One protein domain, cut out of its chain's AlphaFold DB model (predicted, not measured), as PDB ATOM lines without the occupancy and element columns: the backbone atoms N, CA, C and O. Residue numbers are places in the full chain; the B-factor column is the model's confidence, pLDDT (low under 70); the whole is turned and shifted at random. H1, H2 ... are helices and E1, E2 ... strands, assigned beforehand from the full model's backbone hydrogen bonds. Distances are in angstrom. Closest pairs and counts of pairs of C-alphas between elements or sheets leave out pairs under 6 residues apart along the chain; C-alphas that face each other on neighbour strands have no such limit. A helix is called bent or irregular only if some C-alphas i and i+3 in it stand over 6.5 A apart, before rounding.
ATOM      1  N   ASN A  18     262.859 183.646 327.623       88.56
ATOM      2  CA  ASN A  18     262.649 184.562 326.499       88.56
ATOM      3  C   ASN A  18     263.751 184.446 325.441       88.56
ATOM      4  O   ASN A  18     263.476 184.570 324.252       88.56
ATOM      5  N   GLU A  19     264.991 184.194 325.862       88.56
ATOM      6  CA  GLU A  19     266.111 184.007 324.942       88.56
ATOM      7  C   GLU A  19     265.975 182.692 324.166       88.56
ATOM      8  O   GLU A  19     266.090 182.694 322.944       88.56
ATOM      9  N   ILE A  20     265.671 181.581 324.848       88.69
ATOM     10  CA  ILE A  20     265.452 180.288 324.183       88.69
ATOM     11  C   ILE A  20     264.261 180.381 323.231       88.69
ATOM     12  O   ILE A  20     264.358 179.920 322.096       88.69
ATOM     13  N   LYS A  21     263.165 181.011 323.666       90.69
ATOM     14  CA  LYS A  21     261.987 181.226 322.826       90.69
ATOM     15  C   LYS A  21     262.335 182.038 321.581       90.69
ATOM     16  O   LYS A  21     261.965 181.636 320.489       90.69
ATOM     17  N   LYS A  22     263.101 183.127 321.718       91.19
ATOM     18  CA  LYS A  22     263.562 183.928 320.573       91.19
ATOM     19  C   LYS A  22     264.391 183.097 319.592       91.19
ATOM     20  O   LYS A  22     264.131 183.145 318.399       91.19
ATOM     21  N   ILE A  23     265.341 182.304 320.092       90.88
ATOM     22  CA  ILE A  23     266.181 181.441 319.247       90.88
ATOM     23  C   ILE A  23     265.339 180.383 318.532       90.88
ATOM     24  O   ILE A  23     265.574 180.116 317.355       90.88
ATOM     25  N   TYR A  24     264.362 179.785 319.223       92.56
ATOM     26  CA  TYR A  24     263.406 178.886 318.587       92.56
ATOM     27  C   TYR A  24     262.661 179.602 317.458       92.56
ATOM     28  O   TYR A  24     262.699 179.115 316.337       92.56
ATOM     29  N   GLU A  25     262.062 180.768 317.710       93.00
ATOM     30  CA  GLU A  25     261.313 181.515 316.689       93.00
ATOM     31  C   GLU A  25     262.175 181.884 315.473       93.00
ATOM     32  O   GLU A  25     261.718 181.767 314.341       93.00
ATOM     33  N   GLU A  26     263.434 182.269 315.692       93.75
ATOM     34  CA  GLU A  26     264.389 182.597 314.624       93.75
ATOM     35  C   GLU A  26     264.791 181.382 313.770       93.75
ATOM     36  O   GLU A  26     265.233 181.556 312.638       93.75
ATOM     37  N   ASN A  27     264.662 180.157 314.296       92.06
ATOM     38  CA  ASN A  27     265.177 178.930 313.670       92.06
ATOM     39  C   ASN A  27     264.122 177.815 313.539       92.06
ATOM     40  O   ASN A  27     264.469 176.664 313.258       92.06
ATOM     41  N   LYS A  28     262.840 178.114 313.769       93.12
ATOM     42  CA  LYS A  28     261.776 177.103 313.891       93.12
ATOM     43  C   LYS A  28     261.623 176.249 312.645       93.12
ATOM     44  O   LYS A  28     261.508 175.036 312.775       93.12
ATOM     45  N   GLU A  29     261.725 176.851 311.463       93.81
ATOM     46  CA  GLU A  29     261.652 176.137 310.186       93.81
ATOM     47  C   GLU A  29     262.743 175.064 310.094       93.81
ATOM     48  O   GLU A  29     262.449 173.906 309.812       93.81
ATOM     49  N   ALA A  30     263.982 175.403 310.468       93.31
ATOM     50  CA  ALA A  30     265.092 174.454 310.482       93.31
ATOM     51  C   ALA A  30     264.907 173.344 311.532       93.31
ATOM     52  O   ALA A  30     265.329 172.208 311.307       93.31
ATOM     53  N   PHE A  31     264.308 173.636 312.693       93.19
ATOM     54  CA  PHE A  31     263.979 172.599 313.680       93.19
ATOM     55  C   PHE A  31     262.882 171.664 313.175       93.19
ATOM     56  O   PHE A  31     262.983 170.452 313.354       93.19
ATOM     57  N   HIS A  32     261.849 172.218 312.546       94.06
ATOM     58  CA  HIS A  32     260.741 171.460 311.977       94.06
ATOM     59  C   HIS A  32     261.233 170.540 310.862       94.06
ATOM     60  O   HIS A  32     260.928 169.350 310.887       94.06
ATOM     61  N   GLU A  33     262.067 171.057 309.961       94.06
ATOM     62  CA  GLU A  33     262.704 170.283 308.896       94.06
ATOM     63  C   GLU A  33     263.588 169.163 309.461       94.06
ATOM     64  O   GLU A  33     263.456 168.013 309.051       94.06
ATOM     65  N   GLN A  34     264.431 169.445 310.463       94.50
ATOM     66  CA  GLN A  34     265.243 168.413 311.124       94.50
ATOM     67  C   GLN A  34     264.383 167.287 311.706       94.50
ATOM     68  O   GLN A  34     264.697 166.113 311.517       94.50
ATOM     69  N   ILE A  35     263.298 167.625 312.410       94.88
ATOM     70  CA  ILE A  35     262.398 166.633 313.011       94.88
ATOM     71  C   ILE A  35     261.712 165.797 311.924       94.88
ATOM     72  O   ILE A  35     261.663 164.574 312.046       94.88
ATOM     73  N   GLN A  36     261.234 166.432 310.851       93.88
ATOM     74  CA  GLN A  36     260.595 165.747 309.726       93.88
ATOM     75  C   GLN A  36     261.565 164.826 308.973       93.88
ATOM     76  O   GLN A  36     261.205 163.693 308.668       93.88
ATOM     77  N   LEU A  37     262.797 165.276 308.715       94.94
ATOM     78  CA  LEU A  37     263.824 164.486 308.029       94.94
ATOM     79  C   LEU A  37     264.285 163.284 308.857       94.94
ATOM     80  O   LEU A  37     264.506 162.208 308.309       94.94
ATOM     81  N   ILE A  38     264.435 163.460 310.173       95.94
ATOM     82  CA  ILE A  38     264.792 162.362 311.082       95.94
ATOM     83  C   ILE A  38     263.627 161.374 311.217       95.94
ATOM     84  O   ILE A  38     263.875 160.184 311.402       95.94
ATOM     85  N   ASN A  39     262.383 161.864 311.141       94.12
ATOM     86  CA  ASN A  39     261.145 161.109 311.337       94.12
ATOM     87  C   ASN A  39     261.211 160.139 312.541       94.12
ATOM     88  O   ASN A  39     261.122 158.921 312.371       94.12
ATOM     89  N   PRO A  40     261.440 160.647 313.765       95.69
ATOM     90  CA  PRO A  40     261.693 159.793 314.918       95.69
ATOM     91  C   PRO A  40     260.424 159.080 315.415       95.69
ATOM     92  O   PRO A  40     259.367 159.696 315.557       95.69
ATOM     93  N   ASP A  41     260.559 157.809 315.808       96.50
ATOM     94  CA  ASP A  41     259.525 157.097 316.577       96.50
ATOM     95  C   ASP A  41     259.361 157.682 317.989       96.50
ATOM     96  O   ASP A  41     258.261 157.707 318.531       96.50
ATOM     97  N   VAL A  42     260.456 158.142 318.609       97.44
ATOM     98  CA  VAL A  42     260.464 158.656 319.986       97.44
ATOM     99  C   VAL A  42     261.190 159.998 320.056       97.44
ATOM    100  O   VAL A  42     262.333 160.113 319.613       97.44
ATOM    101  N   ILE A  43     260.557 160.997 320.673       97.62
ATOM    102  CA  ILE A  43     261.151 162.305 320.975       97.62
ATOM    103  C   ILE A  43     261.083 162.540 322.481       97.62
ATOM    104  O   ILE A  43     260.034 162.362 323.095       97.62
ATOM    105  N   ILE A  44     262.192 162.977 323.080       97.12
ATOM    106  CA  ILE A  44     262.274 163.303 324.508       97.12
ATOM    107  C   ILE A  44     262.674 164.772 324.644       97.12
ATOM    108  O   ILE A  44     263.790 165.158 324.295       97.12
ATOM    109  N   PHE A  45     261.768 165.596 325.163       94.94
ATOM    110  CA  PHE A  45     261.994 167.015 325.410       94.94
ATOM    111  C   PHE A  45     262.566 167.207 326.812       94.94
ATOM    112  O   PHE A  45     261.866 166.993 327.793       94.94
ATOM    113  N   GLY A  46     263.811 167.670 326.935       90.19
ATOM    114  CA  GLY A  46     264.424 168.011 328.227       90.19
ATOM    115  C   GLY A  46     263.835 169.283 328.853       90.19
ATOM    116  O   GLY A  46     264.570 170.238 329.083       90.19
ATOM    117  N   ASN A  47     262.518 169.310 329.082       88.44
ATOM    118  CA  ASN A  47     261.716 170.476 329.461       88.44
ATOM    119  C   ASN A  47     261.745 171.621 328.423       88.44
ATOM    120  O   ASN A  47     261.820 172.804 328.760       88.44
ATOM    121  N   THR A  48     261.735 171.263 327.136       91.44
ATOM    122  CA  THR A  48     261.819 172.210 326.010       91.44
ATOM    123  C   THR A  48     260.581 172.236 325.118       91.44
ATOM    124  O   THR A  48     260.514 173.055 324.204       91.44
ATOM    125  N   MET A  49     259.582 171.387 325.372       94.00
ATOM    126  CA  MET A  49     258.384 171.319 324.525       94.00
ATOM    127  C   MET A  49     257.612 172.645 324.537       94.00
ATOM    128  O   MET A  49     257.116 173.072 323.503       94.00
ATOM    129  N   ASN A  50     257.603 173.345 325.676       91.62
ATOM    130  CA  ASN A  50     256.897 174.617 325.879       91.62
ATOM    131  C   ASN A  50     257.441 175.806 325.055       91.62
ATOM    132  O   ASN A  50     256.907 176.911 325.160       91.62
ATOM    133  N   TYR A  51     258.541 175.627 324.318       92.06
ATOM    134  CA  TYR A  51     259.037 176.638 323.379       92.06
ATOM    135  C   TYR A  51     258.425 176.491 321.988       92.06
ATOM    136  O   TYR A  51     258.428 177.461 321.239       92.06
ATOM    137  N   PHE A  52     257.929 175.299 321.646       92.56
ATOM    138  CA  PHE A  52     257.359 175.019 320.338       92.56
ATOM    139  C   PHE A  52     255.972 175.645 320.187       92.56
ATOM    140  O   PHE A  52     255.272 175.890 321.167       92.56
ATOM    141  N   GLU A  53     255.582 175.897 318.939       91.69
ATOM    142  CA  GLU A  53     254.260 176.433 318.617       91.69
ATOM    143  C   GLU A  53     253.154 175.430 318.965       91.69
ATOM    144  O   GLU A  53     253.282 174.227 318.712       91.69
ATOM    145  N   ASP A  54     252.035 175.929 319.484       89.81
ATOM    146  CA  ASP A  54     250.888 175.094 319.829       89.81
ATOM    147  C   ASP A  54     250.379 174.304 318.611       89.81
ATOM    148  O   ASP A  54     250.202 174.830 317.507       89.81
ATOM    149  N   GLY A  55     250.148 173.005 318.811       89.25
ATOM    150  CA  GLY A  55     249.639 172.098 317.779       89.25
ATOM    151  C   GLY A  55     250.636 171.736 316.671       89.25
ATOM    152  O   GLY A  55     250.257 171.026 315.740       89.25
ATOM    153  N   ILE A  56     251.903 172.170 316.732       92.69
ATOM    154  CA  ILE A  56     252.887 171.819 315.693       92.69
ATOM    155  C   ILE A  56     253.094 170.304 315.579       92.69
ATOM    156  O   ILE A  56     253.176 169.767 314.475       92.69
ATOM    157  N   PHE A  57     253.112 169.595 316.707       94.12
ATOM    158  CA  PHE A  57     253.327 168.151 316.718       94.12
ATOM    159  C   PHE A  57     252.105 167.367 316.241       94.12
ATOM    160  O   PHE A  57     252.285 166.359 315.568       94.12
ATOM    161  N   ASP A  58     250.889 167.869 316.471       91.31
ATOM    162  CA  ASP A  58     249.681 167.285 315.876       91.31
ATOM    163  C   ASP A  58     249.682 167.447 314.348       91.31
ATOM    164  O   ASP A  58     249.275 166.545 313.616       91.31
ATOM    165  N   LYS A  59     250.195 168.580 313.839       91.81
ATOM    166  CA  LYS A  59     250.382 168.793 312.393       91.81
ATOM    167  C   LYS A  59     251.442 167.855 311.806       91.81
ATOM    168  O   LYS A  59     251.243 167.340 310.711       91.81
ATOM    169  N   MET A  60     252.555 167.639 312.512       93.94
ATOM    170  CA  MET A  60     253.663 166.793 312.042       93.94
ATOM    171  C   MET A  60     253.351 165.296 312.109       93.94
ATOM    172  O   MET A  60     253.683 164.562 311.183       93.94
ATOM    173  N   PHE A  61     252.724 164.846 313.195       94.25
ATOM    174  CA  PHE A  61     252.609 163.426 313.537       94.25
ATOM    175  C   PHE A  61     251.173 162.907 313.557       94.25
ATOM    176  O   PHE A  61     250.948 161.757 313.946       94.25
ATOM    177  N   ARG A  62     250.216 163.715 313.075       90.38
ATOM    178  CA  ARG A  62     248.767 163.498 313.212       90.38
ATOM    179  C   ARG A  62     248.348 163.583 314.682       90.38
ATOM    180  O   ARG A  62     249.158 163.859 315.556       90.38
ATOM    181  N   GLN A  63     247.065 163.357 314.944       91.44
ATOM    182  CA  GLN A  63     246.506 163.423 316.292       91.44
ATOM    183  C   GLN A  63     247.269 162.512 317.273       91.44
ATOM    184  O   GLN A  63     247.507 161.333 316.984       91.44
ATOM    185  N   LEU A  64     247.650 163.079 318.421       94.56
ATOM    186  CA  LEU A  64     248.310 162.391 319.529       94.56
ATOM    187  C   LEU A  64     247.361 162.290 320.731       94.56
ATOM    188  O   LEU A  64     246.737 163.272 321.132       94.56
ATOM    189  N   ASP A  65     247.304 161.114 321.348       94.56
ATOM    190  CA  ASP A  65     246.670 160.919 322.648       94.56
ATOM    191  C   ASP A  65     247.533 161.547 323.738       94.56
ATOM    192  O   ASP A  65     248.748 161.330 323.781       94.56
ATOM    193  N   VAL A  66     246.904 162.290 324.645       95.44
ATOM    194  CA  VAL A  66     247.589 163.087 325.667       95.44
ATOM    195  C   VAL A  66     247.331 162.513 327.058       95.44
ATOM    196  O   VAL A  66     246.184 162.401 327.479       95.44
ATOM    197  N   ASN A  67     248.398 162.214 327.802       95.44
ATOM    198  CA  ASN A  67     248.349 161.926 329.237       95.44
ATOM    199  C   ASN A  67     249.246 162.924 329.988       95.44
ATOM    200  O   ASN A  67     250.447 163.019 329.726       95.44
ATOM    201  N   LYS A  68     248.639 163.675 330.911       94.12
ATOM    202  CA  LYS A  68     249.287 164.687 331.759       94.12
ATOM    203  C   LYS A  68     248.958 164.483 333.243       94.12
ATOM    204  O   LYS A  68     248.909 165.446 333.994       94.12
ATOM    205  N   GLU A  69     248.655 163.250 333.649       91.50
ATOM    206  CA  GLU A  69     248.316 162.937 335.046       91.50
ATOM    207  C   GLU A  69     249.544 162.984 335.971       91.50
ATOM    208  O   GLU A  69     249.398 163.240 337.164       91.50
ATOM    209  N   ASP A  70     250.747 162.761 335.430       88.62
ATOM    210  CA  ASP A  70     252.015 162.851 336.161       88.62
ATOM    211  C   ASP A  70     252.742 164.167 335.845       88.62
ATOM    212  O   ASP A  70     253.229 164.374 334.730       88.62
ATOM    213  N   ASP A  71     252.896 165.021 336.860       86.38
ATOM    214  CA  ASP A  71     253.661 166.275 336.790       86.38
ATOM    215  C   ASP A  71     255.132 166.072 336.368       86.38
ATOM    216  O   ASP A  71     255.799 167.016 335.932       86.38
ATOM    217  N   ASN A  72     255.683 164.866 336.541       89.25
ATOM    218  CA  ASN A  72     257.071 164.559 336.199       89.25
ATOM    219  C   ASN A  72     257.250 164.149 334.736       89.25
ATOM    220  O   ASN A  72     258.373 164.242 334.231       89.25
ATOM    221  N   LEU A  73     256.189 163.685 334.067       95.31
ATOM    222  CA  LEU A  73     256.234 163.239 332.681       95.31
ATOM    223  C   LEU A  73     254.878 163.393 331.991       95.31
ATOM    224  O   LEU A  73     253.960 162.600 332.185       95.31
ATOM    225  N   HIS A  74     254.808 164.343 331.063       96.75
ATOM    226  CA  HIS A  74     253.703 164.411 330.113       96.75
ATOM    227  C   HIS A  74     253.997 163.538 328.889       96.75
ATOM    228  O   HIS A  74     255.101 163.572 328.334       96.75
ATOM    229  N   ILE A  75     252.997 162.782 328.447       97.38
ATOM    230  CA  ILE A  75     253.099 161.814 327.353       97.38
ATOM    231  C   ILE A  75     252.120 162.208 326.249       97.38
ATOM    232  O   ILE A  75     250.939 162.433 326.507       97.38
ATOM    233  N   TYR A  76     252.611 162.232 325.013       96.75
ATOM    234  CA  TYR A  76     251.816 162.427 323.805       96.75
ATOM    235  C   TYR A  76     252.154 161.291 322.847       96.75
ATOM    236  O   TYR A  76     253.329 161.076 322.556       96.75
ATOM    237  N   LYS A  77     251.179 160.509 322.389       96.19
ATOM    238  CA  LYS A  77     251.492 159.301 321.614       96.19
ATOM    239  C   LYS A  77     250.427 158.932 320.600       96.19
ATOM    240  O   LYS A  77     249.258 159.245 320.769       96.19
ATOM    241  N   ASN A  78     250.833 158.177 319.595       94.38
ATOM    242  CA  ASN A  78     249.943 157.357 318.786       94.38
ATOM    243  C   ASN A  78     250.638 156.020 318.478       94.38
ATOM    244  O   ASN A  78     251.598 155.639 319.156       94.38
ATOM    245  N   SER A  79     250.151 155.279 317.485       92.69
ATOM    246  CA  SER A  79     250.755 154.006 317.080       92.69
ATOM    247  C   SER A  79     252.141 154.153 316.444       92.69
ATOM    248  O   SER A  79     252.888 153.183 316.398       92.69
ATOM    249  N   HIS A  80     252.519 155.342 315.972       94.25
ATOM    250  CA  HIS A  80     253.771 155.577 315.249       94.25
ATOM    251  C   HIS A  80     254.778 156.389 316.061       94.25
ATOM    252  O   HIS A  80     255.957 156.050 316.040       94.25
ATOM    253  N   HIS A  81     254.316 157.386 316.820       96.38
ATOM    254  CA  HIS A  81     255.167 158.335 317.530       96.38
ATOM    255  C   HIS A  81     254.884 158.369 319.037       96.38
ATOM    256  O   HIS A  81     253.735 158.277 319.475       96.38
ATOM    257  N   LEU A  82     255.942 158.574 319.819       97.56
ATOM    258  CA  LEU A  82     255.924 158.804 321.259       97.56
ATOM    259  C   LEU A  82     256.726 160.063 321.594       97.56
ATOM    260  O   LEU A  82     257.944 160.113 321.443       97.56
ATOM    261  N   LEU A  83     256.044 161.081 322.088       97.88
ATOM    262  CA  LEU A  83     256.621 162.342 322.524       97.88
ATOM    263  C   LEU A  83     256.545 162.405 324.050       97.88
ATOM    264  O   LEU A  83     255.470 162.323 324.647       97.88
ATOM    265  N   LEU A  84     257.704 162.549 324.682       97.88
ATOM    266  CA  LEU A  84     257.871 162.587 326.127       97.88
ATOM    267  C   LEU A  84     258.339 163.973 326.544       97.88
ATOM    268  O   LEU A  84     259.398 164.424 326.112       97.88
ATOM    269  N   HIS A  85     257.580 164.632 327.410       96.50
ATOM    270  CA  HIS A  85     257.953 165.905 328.014       96.50
ATOM    271  C   HIS A  85     258.134 165.725 329.524       96.50
ATOM    272  O   HIS A  85     257.217 166.011 330.299       96.50
ATOM    273  N   PRO A  86     259.289 165.178 329.945       94.31
ATOM    274  CA  PRO A  86     259.645 165.089 331.348       94.31
ATOM    275  C   PRO A  86     259.934 166.464 331.958       94.31
ATOM    276  O   PRO A  86     260.242 167.438 331.262       94.31
ATOM    277  N   TYR A  87     259.912 166.507 333.289       89.06
ATOM    278  CA  TYR A  87     260.427 167.631 334.066       89.06
ATOM    279  C   TYR A  87     261.908 167.922 333.738       89.06
ATOM    280  O   TYR A  87     262.588 167.141 333.077       89.06
ATOM    281  N   HIS A  88     262.460 169.060 334.174       86.94
ATOM    282  CA  HIS A  88     263.830 169.426 333.787       86.94
ATOM    283  C   HIS A  88     264.862 168.384 334.285       86.94
ATOM    284  O   HIS A  88     264.827 168.032 335.463       86.94
ATOM    285  N   PRO A  89     265.824 167.913 333.466       85.44
ATOM    286  CA  PRO A  89     266.764 166.857 333.873       85.44
ATOM    287  C   PRO A  89     267.673 167.262 335.045       85.44
ATOM    288  O   PRO A  89     268.051 166.424 335.855       85.44
ATOM    289  N   ASN A  90     267.977 168.557 335.184       84.88
ATOM    290  CA  ASN A  90     268.703 169.119 336.336       84.88
ATOM    291  C   ASN A  90     267.779 169.492 337.515       84.88
ATOM    292  O   ASN A  90     268.045 170.443 338.254       84.88
ATOM    293  N   ASN A  91     266.626 168.838 337.641       86.31
ATOM    294  CA  ASN A  91     265.749 169.075 338.776       86.31
ATOM    295  C   ASN A  91     266.338 168.513 340.074       86.31
ATOM    296  O   ASN A  91     267.171 167.614 340.065       86.31
ATOM    297  N   ARG A  92     265.862 169.043 341.202       87.88
ATOM    298  CA  ARG A  92     266.241 168.588 342.549       87.88
ATOM    299  C   ARG A  92     265.078 167.942 343.307       87.88
ATOM    300  O   ARG A  92     265.210 167.678 344.496       87.88
ATOM    301  N   ARG A  93     263.924 167.767 342.649       89.06
ATOM    302  CA  ARG A  93     262.680 167.298 343.281       89.06
ATOM    303  C   ARG A  93     262.593 165.776 343.280       89.06
ATOM    304  O   ARG A  93     262.135 165.208 344.264       89.06
ATOM    305  N   ILE A  94     263.028 165.137 342.197       91.06
ATOM    306  CA  ILE A  94     263.029 163.681 342.052       91.06
ATOM    307  C   ILE A  94     264.456 163.152 341.923       91.06
ATOM    308  O   ILE A  94     265.376 163.881 341.548       91.06
ATOM    309  N   SER A  95     264.653 161.874 342.251       92.50
ATOM    310  CA  SER A  95     265.954 161.233 342.073       92.50
ATOM    311  C   SER A  95     266.273 161.067 340.585       92.50
ATOM    312  O   SER A  95     265.382 160.874 339.755       92.50
ATOM    313  N   HIS A  96     267.563 161.096 340.246       92.25
ATOM    314  CA  HIS A  96     268.015 160.855 338.873       92.25
ATOM    315  C   HIS A  96     267.584 159.473 338.363       92.25
ATOM    316  O   HIS A  96     267.192 159.331 337.209       92.25
ATOM    317  N   GLN A  97     267.598 158.471 339.247       94.06
ATOM    318  CA  GLN A  97     267.117 157.134 338.929       94.06
ATOM    319  C   GLN A  97     265.631 157.146 338.559       94.06
ATOM    320  O   GLN A  97     265.284 156.656 337.493       94.06
ATOM    321  N   LEU A  98     264.769 157.772 339.373       93.25
ATOM    322  CA  LEU A  98     263.338 157.855 339.072       93.25
ATOM    323  C   LEU A  98     263.087 158.584 337.746       93.25
ATOM    324  O   LEU A  98     262.284 158.127 336.942       93.25
ATOM    325  N   TYR A  99     263.808 159.677 337.486       94.38
ATOM    326  CA  TYR A  99     263.726 160.401 336.216       94.38
ATOM    327  C   TYR A  99     264.023 159.492 335.008       94.38
ATOM    328  O   TYR A  99     263.235 159.428 334.063       94.38
ATOM    329  N   CYS A 100     265.150 158.776 335.045       94.75
ATOM    330  CA  CYS A 100     265.574 157.897 333.957       94.75
ATOM    331  C   CYS A 100     264.650 156.684 333.807       94.75
ATOM    332  O   CYS A 100     264.214 156.381 332.694       94.75
ATOM    333  N   ASP A 101     264.310 156.028 334.917       95.75
ATOM    334  CA  ASP A 101     263.475 154.829 334.929       95.75
ATOM    335  C   ASP A 101     262.076 155.137 334.389       95.75
ATOM    336  O   ASP A 101     261.556 154.375 333.576       95.75
ATOM    337  N   THR A 102     261.478 156.276 334.757       94.94
ATOM    338  CA  THR A 102     260.159 156.681 334.249       94.94
ATOM    339  C   THR A 102     260.162 156.847 332.728       94.94
ATOM    340  O   THR A 102     259.261 156.344 332.050       94.94
ATOM    341  N   ILE A 103     261.193 157.480 332.160       96.31
ATOM    342  CA  ILE A 103     261.324 157.648 330.703       96.31
ATOM    343  C   ILE A 103     261.522 156.286 330.024       96.31
ATOM    344  O   ILE A 103     260.785 155.948 329.096       96.31
ATOM    345  N   ILE A 104     262.480 155.483 330.499       97.06
ATOM    346  CA  ILE A 104     262.833 154.183 329.904       97.06
ATOM    347  C   ILE A 104     261.641 153.223 329.940       97.06
ATOM    348  O   ILE A 104     261.288 152.621 328.924       97.06
ATOM    349  N   ASN A 105     260.982 153.111 331.093       97.00
ATOM    350  CA  ASN A 105     259.830 152.232 331.261       97.00
ATOM    351  C   ASN A 105     258.653 152.680 330.388       97.00
ATOM    352  O   ASN A 105     257.976 151.830 329.810       97.00
ATOM    353  N   THR A 106     258.437 153.990 330.225       97.06
ATOM    354  CA  THR A 106     257.396 154.512 329.325       97.06
ATOM    355  C   THR A 106     257.653 154.103 327.876       97.06
ATOM    356  O   THR A 106     256.741 153.602 327.216       97.06
ATOM    357  N   VAL A 107     258.893 154.238 327.392       97.31
ATOM    358  CA  VAL A 107     259.272 153.817 326.033       97.31
ATOM    359  C   VAL A 107     259.086 152.309 325.855       97.31
ATOM    360  O   VAL A 107     258.432 151.883 324.904       97.31
ATOM    361  N   HIS A 108     259.584 151.487 326.784       96.69
ATOM    362  CA  HIS A 108     259.414 150.032 326.719       96.69
ATOM    363  C   HIS A 108     257.943 149.604 326.727       96.69
ATOM    364  O   HIS A 108     257.555 148.706 325.978       96.69
ATOM    365  N   ASN A 109     257.115 150.235 327.560       95.75
ATOM    366  CA  ASN A 109     255.687 149.942 327.623       95.75
ATOM    367  C   ASN A 109     254.968 150.347 326.335       95.75
ATOM    368  O   ASN A 109     254.074 149.630 325.893       95.75
ATOM    369  N   TRP A 110     255.347 151.466 325.718       96.38
ATOM    370  CA  TRP A 110     254.789 151.867 324.431       96.38
ATOM    371  C   TRP A 110     255.152 150.870 323.326       96.38
ATOM    372  O   TRP A 110     254.250 150.380 322.652       96.38
ATOM    373  N   ILE A 111     256.427 150.474 323.220       95.06
ATOM    374  CA  ILE A 111     256.890 149.477 322.238       95.06
ATOM    375  C   ILE A 111     256.107 148.165 322.384       95.06
ATOM    376  O   ILE A 111     255.542 147.674 321.415       95.06
ATOM    377  N   LYS A 112     255.976 147.637 323.608       93.44
ATOM    378  CA  LYS A 112     255.240 146.383 323.875       93.44
ATOM    379  C   LYS A 112     253.759 146.417 323.489       93.44
ATOM    380  O   LYS A 112     253.153 145.359 323.345       93.44
ATOM    381  N   ASN A 113     253.161 147.603 323.418       88.88
ATOM    382  CA  ASN A 113     251.754 147.777 323.069       88.88
ATOM    383  C   ASN A 113     251.553 148.212 321.610       88.88
ATOM    384  O   ASN A 113     250.411 148.278 321.178       88.88
ATOM    385  N   LYS A 114     252.628 148.506 320.864       79.25
ATOM    386  CA  LYS A 114     252.574 148.847 319.433       79.25
ATOM    387  C   LYS A 114     252.286 147.616 318.559       79.25
ATOM    388  O   LYS A 114     251.670 147.757 317.511       79.25
ATOM    389  N   ASP A 115     252.682 146.432 319.030       63.56
ATOM    390  CA  ASP A 115     252.558 145.152 318.313       63.56
ATOM    391  C   ASP A 115     251.314 144.325 318.710       63.56
ATOM    392  O   ASP A 115     251.222 143.143 318.372       63.56
ATOM    393  N   LYS A 116     250.382 144.911 319.472       56.94
ATOM    394  CA  LYS A 116     249.112 144.282 319.870       56.94
ATOM    395  C   LYS A 116     247.950 144.894 319.107       56.94
ATOM    396  O   LYS A 116     247.050 144.114 318.734       56.94
TER     397      LYS A 116
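What this domain is: This is residues 18 to 116 of the 116 residues of an uncharacterized protein of Empedobacter brevis NBRC 14943 = ATCC 43319 (UniProt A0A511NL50). A small four-stranded sheet has the long helix H3 over one face, along its strands, while on the other side the bent helix H1 arches away from the sheet as an L. The short helix H2 lies side by side with the arm H1b, close to it but not clearly touching, and only grazes the sheet with its residues 57 to 61, while the long link of residues 45 to 55 leads from E1 to H2. The printed part has 99 residues, with three named helices and four named strands in the order H1, E1, H2, E2, E3, E4, H3; the class is mixed, helices and strands. The sheet is mixed, in the order E1, E4, E3, E2. The whole is compact, with a radius of gyration of the C-alphas of 14.1 A and spans of 36 by 36 by 22 A.

Where its parts are: H1, residues 18 to 38, begins with C-alpha 18 at (262.649, 184.562, 326.499). By its hydrogen bonds it was assigned as one helix, but it is bent: C-alphas 26 and 29 are 8.3 A apart. Its arms are H1a, residues 18 to 26, 12.2 A long, and H1b, residues 29 to 38, 14.2 A long. E1 is residues 42 to 44, H2 residues 56 to 61 and E2 residues 65 to 67. E3, residues 73 to 77, is 12.7 A long, and E4, residues 82 to 86, 12.5 A, beginning with C-alpha 82 at (255.924, 158.804, 321.259). H3, residues 96 to 114, is 27.6 A long and ends with C-alpha 114 at (252.574, 148.847, 319.433).

How they stand to each other: H1a and H1b stand about perpendicular, at 74 degrees. H1b and H2 are close but not clearly touching, the closest C-alphas being those of Gln 36 and Met 60, 7.4 A apart; they run the same way at a shallow tilt of 18 degrees. Neither arm of H1 is on the sheet. E1 and E4 are parallel, with N 84 and O 43 2.8 A apart. E2, E3 and E4 form a meander, each strand the antiparallel neighbour of the one before; N 65 and O 77 are 2.8 A apart, and N 83 and O 76 2.8 A. E1, H2 and E2 make a split strand-helix-strand unit, two strands running the same way with E4 and E3 between them, and its crossover is right-handed. H3 is on the sheet at a height of 9.8 A, over E4 and along the strands, at 16 degrees to E4 on the local plane; the closest C-alphas of E4 and H3 are those of Leu 84 and Ile 103, 7.6 A apart. In H1a, H1b, H2 and H3 every O i to N i+4 pair is within hydrogen-bond range.

The domain as a whole: The two C-alphas farthest apart, those of Glu 19 and Lys 116, are 43.5 A apart. The printed part has no cut, and the link from E1 to H2 is long, with 11 residues. The mean pLDDT of the printed part is 92.4; residues 115 to 116 are under 70.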